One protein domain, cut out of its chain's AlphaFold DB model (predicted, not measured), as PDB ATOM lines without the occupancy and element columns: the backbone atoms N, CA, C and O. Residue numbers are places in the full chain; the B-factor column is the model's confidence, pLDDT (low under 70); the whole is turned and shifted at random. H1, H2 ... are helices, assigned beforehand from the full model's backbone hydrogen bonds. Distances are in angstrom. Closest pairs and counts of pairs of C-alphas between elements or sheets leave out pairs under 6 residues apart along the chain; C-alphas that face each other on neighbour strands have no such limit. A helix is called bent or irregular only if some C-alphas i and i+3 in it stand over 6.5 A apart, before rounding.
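This is residues 2 to 46 of the 274 residues of an uncharacterized protein of Rhodospirillaceae bacterium (UniProt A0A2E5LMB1). Two helices, H1 and the shorter H2, meet in a V-shaped corner where the end of H1 turns into H2. From the far end of H2 a long stretch without a named element, residues 34 to 46, first folds back toward the opening residues 2 to 7 and then runs away to Ile 46. The printed part has 45 residues with two named helices, H1 then H2, and no named strand; the class is all helix. The whole is compact, with a radius of gyration of the C-alphas of 10.2 A, and rounded, spanning 25 by 22 by 19 A.

H1, the longest helix, holds residues 8 to 22 and is 20.2 A from first to last C-alpha; C-alpha 8 is at (101.045, 119.549, 136.198). H1 is irregular, but only just: C-alphas 19 and 22 are 6.7 A apart. H2 holds residues 24 to 33 and is 15.0 A long, ending with C-alpha 33 at (94.529, 101.561, 143.788).

H1 touches H2 with its residues 15 to 20 alone. Their closest C-alphas are those of His 19 and Gly 27, 4.3 A apart. Their lines stand at a steep tilt of 58 degrees, and they run opposite ways. The link between them is tight, one residue, Arg 23. Of the O i to N i+4 pairs, 10 of 11 in H1 and 5 of 6 in H2 are within hydrogen-bond range.

The two C-alphas farthest apart are those of Lys 9 and Ile 46, at 26.9 A. The first and last printed C-alphas, those of Lys 2 and Ile 46, are 16.5 A apart. The printed part has no cut. The mean pLDDT of the printed part is 88.5, and no printed residue of this model is under 70.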
ATOM      1  N   LYS A   2     104.428 106.649 131.990       91.88
ATOM      2  CA  LYS A   2     104.953 107.538 133.035       91.88
ATOM      3  C   LYS A   2     104.609 108.978 132.652       91.88
ATOM      4  O   LYS A   2     104.892 109.328 131.515       91.88
ATOM      5  N   LEU A   3     103.989 109.765 133.536       93.69
ATOM      6  CA  LEU A   3     103.492 111.117 133.212       93.69
ATOM      7  C   LEU A   3     104.166 112.252 134.001       93.69
ATOM      8  O   LEU A   3     103.951 113.408 133.667       93.69
ATOM      9  N   ASP A   4     105.029 111.947 134.970       92.19
ATOM     10  CA  ASP A   4     105.736 112.920 135.834       92.19
ATOM     11  C   ASP A   4     106.686 113.894 135.099       92.19
ATOM     12  O   ASP A   4     107.188 114.849 135.684       92.19
ATOM     13  N   HIS A   5     106.950 113.647 133.816       93.31
ATOM     14  CA  HIS A   5     107.724 114.517 132.934       93.31
ATOM     15  C   HIS A   5     106.858 115.593 132.260       93.31
ATOM     16  O   HIS A   5     107.392 116.503 131.624       93.31
ATOM     17  N   LEU A   6     105.532 115.470 132.352       95.06
ATOM     18  CA  LEU A   6     104.584 116.443 131.831       95.06
ATOM     19  C   LEU A   6     104.347 117.548 132.858       95.06
ATOM     20  O   LEU A   6     104.499 117.364 134.063       95.06
ATOM     21  N   HIS A   7     103.938 118.713 132.367       96.56
ATOM     22  CA  HIS A   7     103.521 119.803 133.235       96.56
ATOM     23  C   HIS A   7     102.257 119.409 134.016       96.56
ATOM     24  O   HIS A   7     101.354 118.794 133.452       96.56
ATOM     25  N   GLU A   8     102.159 119.836 135.276       94.50
ATOM     26  CA  GLU A   8     101.045 119.549 136.198       94.50
ATOM     27  C   GLU A   8      99.664 119.693 135.536       94.50
ATOM     28  O   GLU A   8      98.869 118.759 135.506       94.50
ATOM     29  N   LYS A   9      99.427 120.837 134.887       95.81
ATOM     30  CA  LYS A   9      98.181 121.121 134.157       95.81
ATOM     31  C   LYS A   9      97.836 120.082 133.074       95.81
ATOM     32  O   LYS A   9      96.668 119.805 132.837       95.81
ATOM     33  N   THR A  10      98.835 119.516 132.401       95.38
ATOM     34  CA  THR A  10      98.624 118.464 131.394       95.38
ATOM     35  C   THR A  10      98.221 117.153 132.060       95.38
ATOM     36  O   THR A  10      97.356 116.450 131.544       95.38
ATOM     37  N   ILE A  11      98.803 116.833 133.219       94.25
ATOM     38  CA  ILE A  11      98.409 115.662 134.011       94.25
ATOM     39  C   ILE A  11      96.957 115.817 134.482       94.25
ATOM     40  O   ILE A  11      96.168 114.895 134.295       94.25
ATOM     41  N   GLU A  12      96.575 116.994 134.989       92.56
ATOM     42  CA  GLU A  12      95.191 117.306 135.381       92.56
ATOM     43  C   GLU A  12      94.195 117.152 134.222       92.56
ATOM     44  O   GLU A  12      93.102 116.616 134.398       92.56
ATOM     45  N   GLU A  13      94.560 117.603 133.020       93.06
ATOM     46  CA  GLU A  13      93.710 117.483 131.833       93.06
ATOM     47  C   GLU A  13      93.540 116.021 131.394       93.06
ATOM     48  O   GLU A  13      92.425 115.591 131.076       93.06
ATOM     49  N   ILE A  14      94.619 115.231 131.447       90.69
ATOM     50  CA  ILE A  14      94.580 113.781 131.210       90.69
ATOM     51  C   ILE A  14      93.679 113.098 132.246       90.69
ATOM     52  O   ILE A  14      92.822 112.294 131.874       90.69
ATOM     53  N   GLU A  15      93.841 113.413 133.533       89.25
ATOM     54  CA  GLU A  15      93.002 112.878 134.610       89.25
ATOM     55  C   GLU A  15      91.537 113.232 134.384       89.25
ATOM     56  O   GLU A  15      90.701 112.335 134.332       89.25
ATOM     57  N   SER A  16      91.222 114.507 134.161       89.31
ATOM     58  CA  SER A  16      89.850 114.961 133.937       89.31
ATOM     59  C   SER A  16      89.205 114.267 132.737       89.31
ATOM     60  O   SER A  16      88.083 113.766 132.834       89.31
ATOM     61  N   THR A  17      89.924 114.162 131.618       88.38
ATOM     62  CA  THR A  17      89.409 113.517 130.404       88.38
ATOM     63  C   THR A  17      89.135 112.030 130.641       88.38
ATOM     64  O   THR A  17      88.032 111.549 130.377       88.38
ATOM     65  N   LEU A  18      90.104 111.301 131.203       84.75
ATOM     66  CA  LEU A  18      89.978 109.861 131.441       84.75
ATOM     67  C   LEU A  18      88.964 109.534 132.545       84.75
ATOM     68  O   LEU A  18      88.259 108.526 132.465       84.75
ATOM     69  N   HIS A  19      88.916 110.344 133.604       87.25
ATOM     70  CA  HIS A  19      88.126 110.072 134.807       87.25
ATOM     71  C   HIS A  19      86.702 110.605 134.720       87.25
ATOM     72  O   HIS A  19      85.865 110.092 135.451       87.25
ATOM     73  N   ASN A  20      86.412 111.587 133.862       80.06
ATOM     74  CA  ASN A  20      85.074 112.180 133.768       80.06
ATOM     75  C   ASN A  20      84.400 111.927 132.420       80.06
ATOM     76  O   ASN A  20      83.215 111.601 132.396       80.06
ATOM     77  N   VAL A  21      85.130 112.080 131.310       74.75
ATOM     78  CA  VAL A  21      84.537 112.053 129.964       74.75
ATOM     79  C   VAL A  21      84.502 110.635 129.408       74.75
ATOM     80  O   VAL A  21      83.448 110.167 128.991       74.75
ATOM     81  N   GLU A  22      85.640 109.938 129.411       71.31
ATOM     82  CA  GLU A  22      85.737 108.639 128.741       71.31
ATOM     83  C   GLU A  22      85.112 107.514 129.578       71.31
ATOM     84  O   GLU A  22      84.210 106.812 129.123       71.31
ATOM     85  N   ARG A  23      85.585 107.319 130.820       75.75
ATOM     86  CA  ARG A  23      85.098 106.249 131.706       75.75
ATOM     87  C   ARG A  23      85.109 106.696 133.172       75.75
ATOM     88  O   ARG A  23      86.119 106.508 133.849       75.75
ATOM     89  N   PRO A  24      83.970 107.138 133.741       78.50
ATOM     90  CA  PRO A  24      83.862 107.513 135.159       78.50
ATOM     91  C   PRO A  24      84.309 106.440 136.165       78.50
ATOM     92  O   PRO A  24      84.689 106.709 137.306       78.50
ATOM     93  N   THR A  25      84.276 105.172 135.760       87.25
ATOM     94  CA  THR A  25      84.799 104.051 136.549       87.25
ATOM     95  C   THR A  25      86.325 104.043 136.640       87.25
ATOM     96  O   THR A  25      86.853 103.543 137.631       87.25
ATOM     97  N   ARG A  26      87.046 104.621 135.669       85.31
ATOM     98  CA  ARG A  26      88.512 104.671 135.646       85.31
ATOM     99  C   ARG A  26      89.071 105.515 136.785       85.31
ATOM    100  O   ARG A  26      89.984 105.049 137.459       85.31
ATOM    101  N   GLY A  27      88.502 106.693 137.045       87.12
ATOM    102  CA  GLY A  27      88.925 107.535 138.170       87.12
ATOM    103  C   GLY A  27      88.754 106.819 139.511       87.12
ATOM    104  O   GLY A  27      89.692 106.715 140.297       87.12
ATOM    105  N   ARG A  28      87.585 106.194 139.724       88.75
ATOM    106  CA  ARG A  28      87.318 105.374 140.921       88.75
ATOM    107  C   ARG A  28      88.276 104.188 141.054       88.75
ATOM    108  O   ARG A  28      88.725 103.893 142.159       88.75
ATOM    109  N   PHE A  29      88.601 103.524 139.946       89.31
ATOM    110  CA  PHE A  29      89.555 102.416 139.917       89.31
ATOM    111  C   PHE A  29      90.956 102.858 140.361       89.31
ATOM    112  O   PHE A  29      91.548 102.219 141.229       89.31
ATOM    113  N   GLN A  30      91.465 103.969 139.820       88.75
ATOM    114  CA  GLN A  30      92.789 104.481 140.187       88.75
ATOM    115  C   GLN A  30      92.827 105.000 141.623       88.75
ATOM    116  O   GLN A  30      93.764 104.691 142.357       88.75
ATOM    117  N   HIS A  31      91.767 105.683 142.065       88.62
ATOM    118  CA  HIS A  31      91.614 106.094 143.458       88.62
ATOM    119  C   HIS A  31      91.656 104.887 144.411       88.62
ATOM    120  O   HIS A  31      92.401 104.897 145.390       88.62
ATOM    121  N   GLY A  32      90.930 103.807 144.096       91.00
ATOM    122  CA  GLY A  32      90.955 102.563 144.874       91.00
ATOM    123  C   GLY A  32      92.332 101.887 144.914       91.00
ATOM    124  O   GLY A  32      92.687 101.281 145.925       91.00
ATOM    125  N   ARG A  33      93.133 102.033 143.850       91.25
ATOM    126  CA  ARG A  33      94.529 101.561 143.788       91.25
ATOM    127  C   ARG A  33      95.545 102.550 144.367       91.25
ATOM    128  O   ARG A  33      96.719 102.200 144.433       91.25
ATOM    129  N   LYS A  34      95.110 103.739 144.807       92.06
ATOM    130  CA  LYS A  34      95.967 104.836 145.288       92.06
ATOM    131  C   LYS A  34      97.038 105.244 144.265       92.06
ATOM    132  O   LYS A  34      98.171 105.525 144.634       92.06
ATOM    133  N   VAL A  35      96.673 105.239 142.983       90.81
ATOM    134  CA  VAL A  35      97.559 105.624 141.876       90.81
ATOM    135  C   VAL A  35      97.356 107.107 141.579       90.81
ATOM    136  O   VAL A  35      96.289 107.493 141.106       90.81
ATOM    137  N   ASP A  36      98.384 107.913 141.840       90.50
ATOM    138  CA  ASP A  36      98.470 109.321 141.435       90.50
ATOM    139  C   ASP A  36      99.379 109.433 140.209       90.50
ATOM    140  O   ASP A  36     100.537 109.013 140.245       90.50
ATOM    141  N   TYR A  37      98.868 110.000 139.119       92.19
ATOM    142  CA  TYR A  37      99.575 110.067 137.840       92.19
ATOM    143  C   TYR A  37     100.844 110.934 137.888       92.19
ATOM    144  O   TYR A  37     101.709 110.796 137.019       92.19
ATOM    145  N   ARG A  38     100.984 111.793 138.906       92.50
ATOM    146  CA  ARG A  38     102.168 112.640 139.142       92.50
ATOM    147  C   ARG A  38     103.368 111.871 139.668       92.50
ATOM    148  O   ARG A  38     104.498 112.343 139.569       92.50
ATOM    149  N   HIS A  39     103.127 110.720 140.281       91.44
ATOM    150  CA  HIS A  39     104.141 110.004 141.053       91.44
ATOM    151  C   HIS A  39     104.250 108.538 140.644       91.44
ATOM    152  O   HIS A  39     105.339 107.969 140.667       91.44
ATOM    153  N   GLU A  40     103.144 107.945 140.209       92.31
ATOM    154  CA  GLU A  40     103.045 106.534 139.874       92.31
ATOM    155  C   GLU A  40     102.952 106.320 138.363       92.31
ATOM    156  O   GLU A  40     102.365 107.098 137.605       92.31
ATOM    157  N   MET A  41     103.511 105.202 137.903       91.00
ATOM    158  CA  MET A  41     103.323 104.780 136.521       91.00
ATOM    159  C   MET A  41     101.934 104.176 136.329       91.00
ATOM    160  O   MET A  41     101.493 103.311 137.083       91.00
ATOM    161  N   ILE A  42     101.280 104.557 135.235       88.56
ATOM    162  CA  ILE A  42     100.006 103.980 134.822       88.56
ATOM    163  C   ILE A  42     100.271 102.645 134.132       88.56
ATOM    164  O   ILE A  42     100.960 102.579 133.108       88.56
ATOM    165  N   GLU A  43      99.701 101.581 134.679       86.81
ATOM    166  CA  GLU A  43      99.697 100.255 134.073       86.81
ATOM    167  C   GLU A  43      98.865 100.275 132.777       86.81
ATOM    168  O   GLU A  43      97.682 100.623 132.792       86.81
ATOM    169  N   MET A  44      99.494  99.935 131.648       84.44
ATOM    170  CA  MET A  44      98.853  99.886 130.331       84.44
ATOM    171  C   MET A  44      98.782  98.436 129.871       84.44
ATOM    172  O   MET A  44      99.792  97.738 129.887       84.44
ATOM    173  N   HIS A  45      97.604  98.021 129.418       79.50
ATOM    174  CA  HIS A  45      97.373  96.710 128.821       79.50
ATOM    175  C   HIS A  45      96.754  96.889 127.445       79.50
ATOM    176  O   HIS A  45      95.971  97.816 127.231       79.50
ATOM    177  N   ILE A  46      97.082  95.986 126.526       76.44
ATOM    178  CA  ILE A  46      96.288  95.827 125.309       76.44
ATOM    179  C   ILE A  46      94.928  95.300 125.767       76.44
ATOM    180  O   ILE A  46      94.862  94.230 126.368       76.44
TER     181      ILE A  46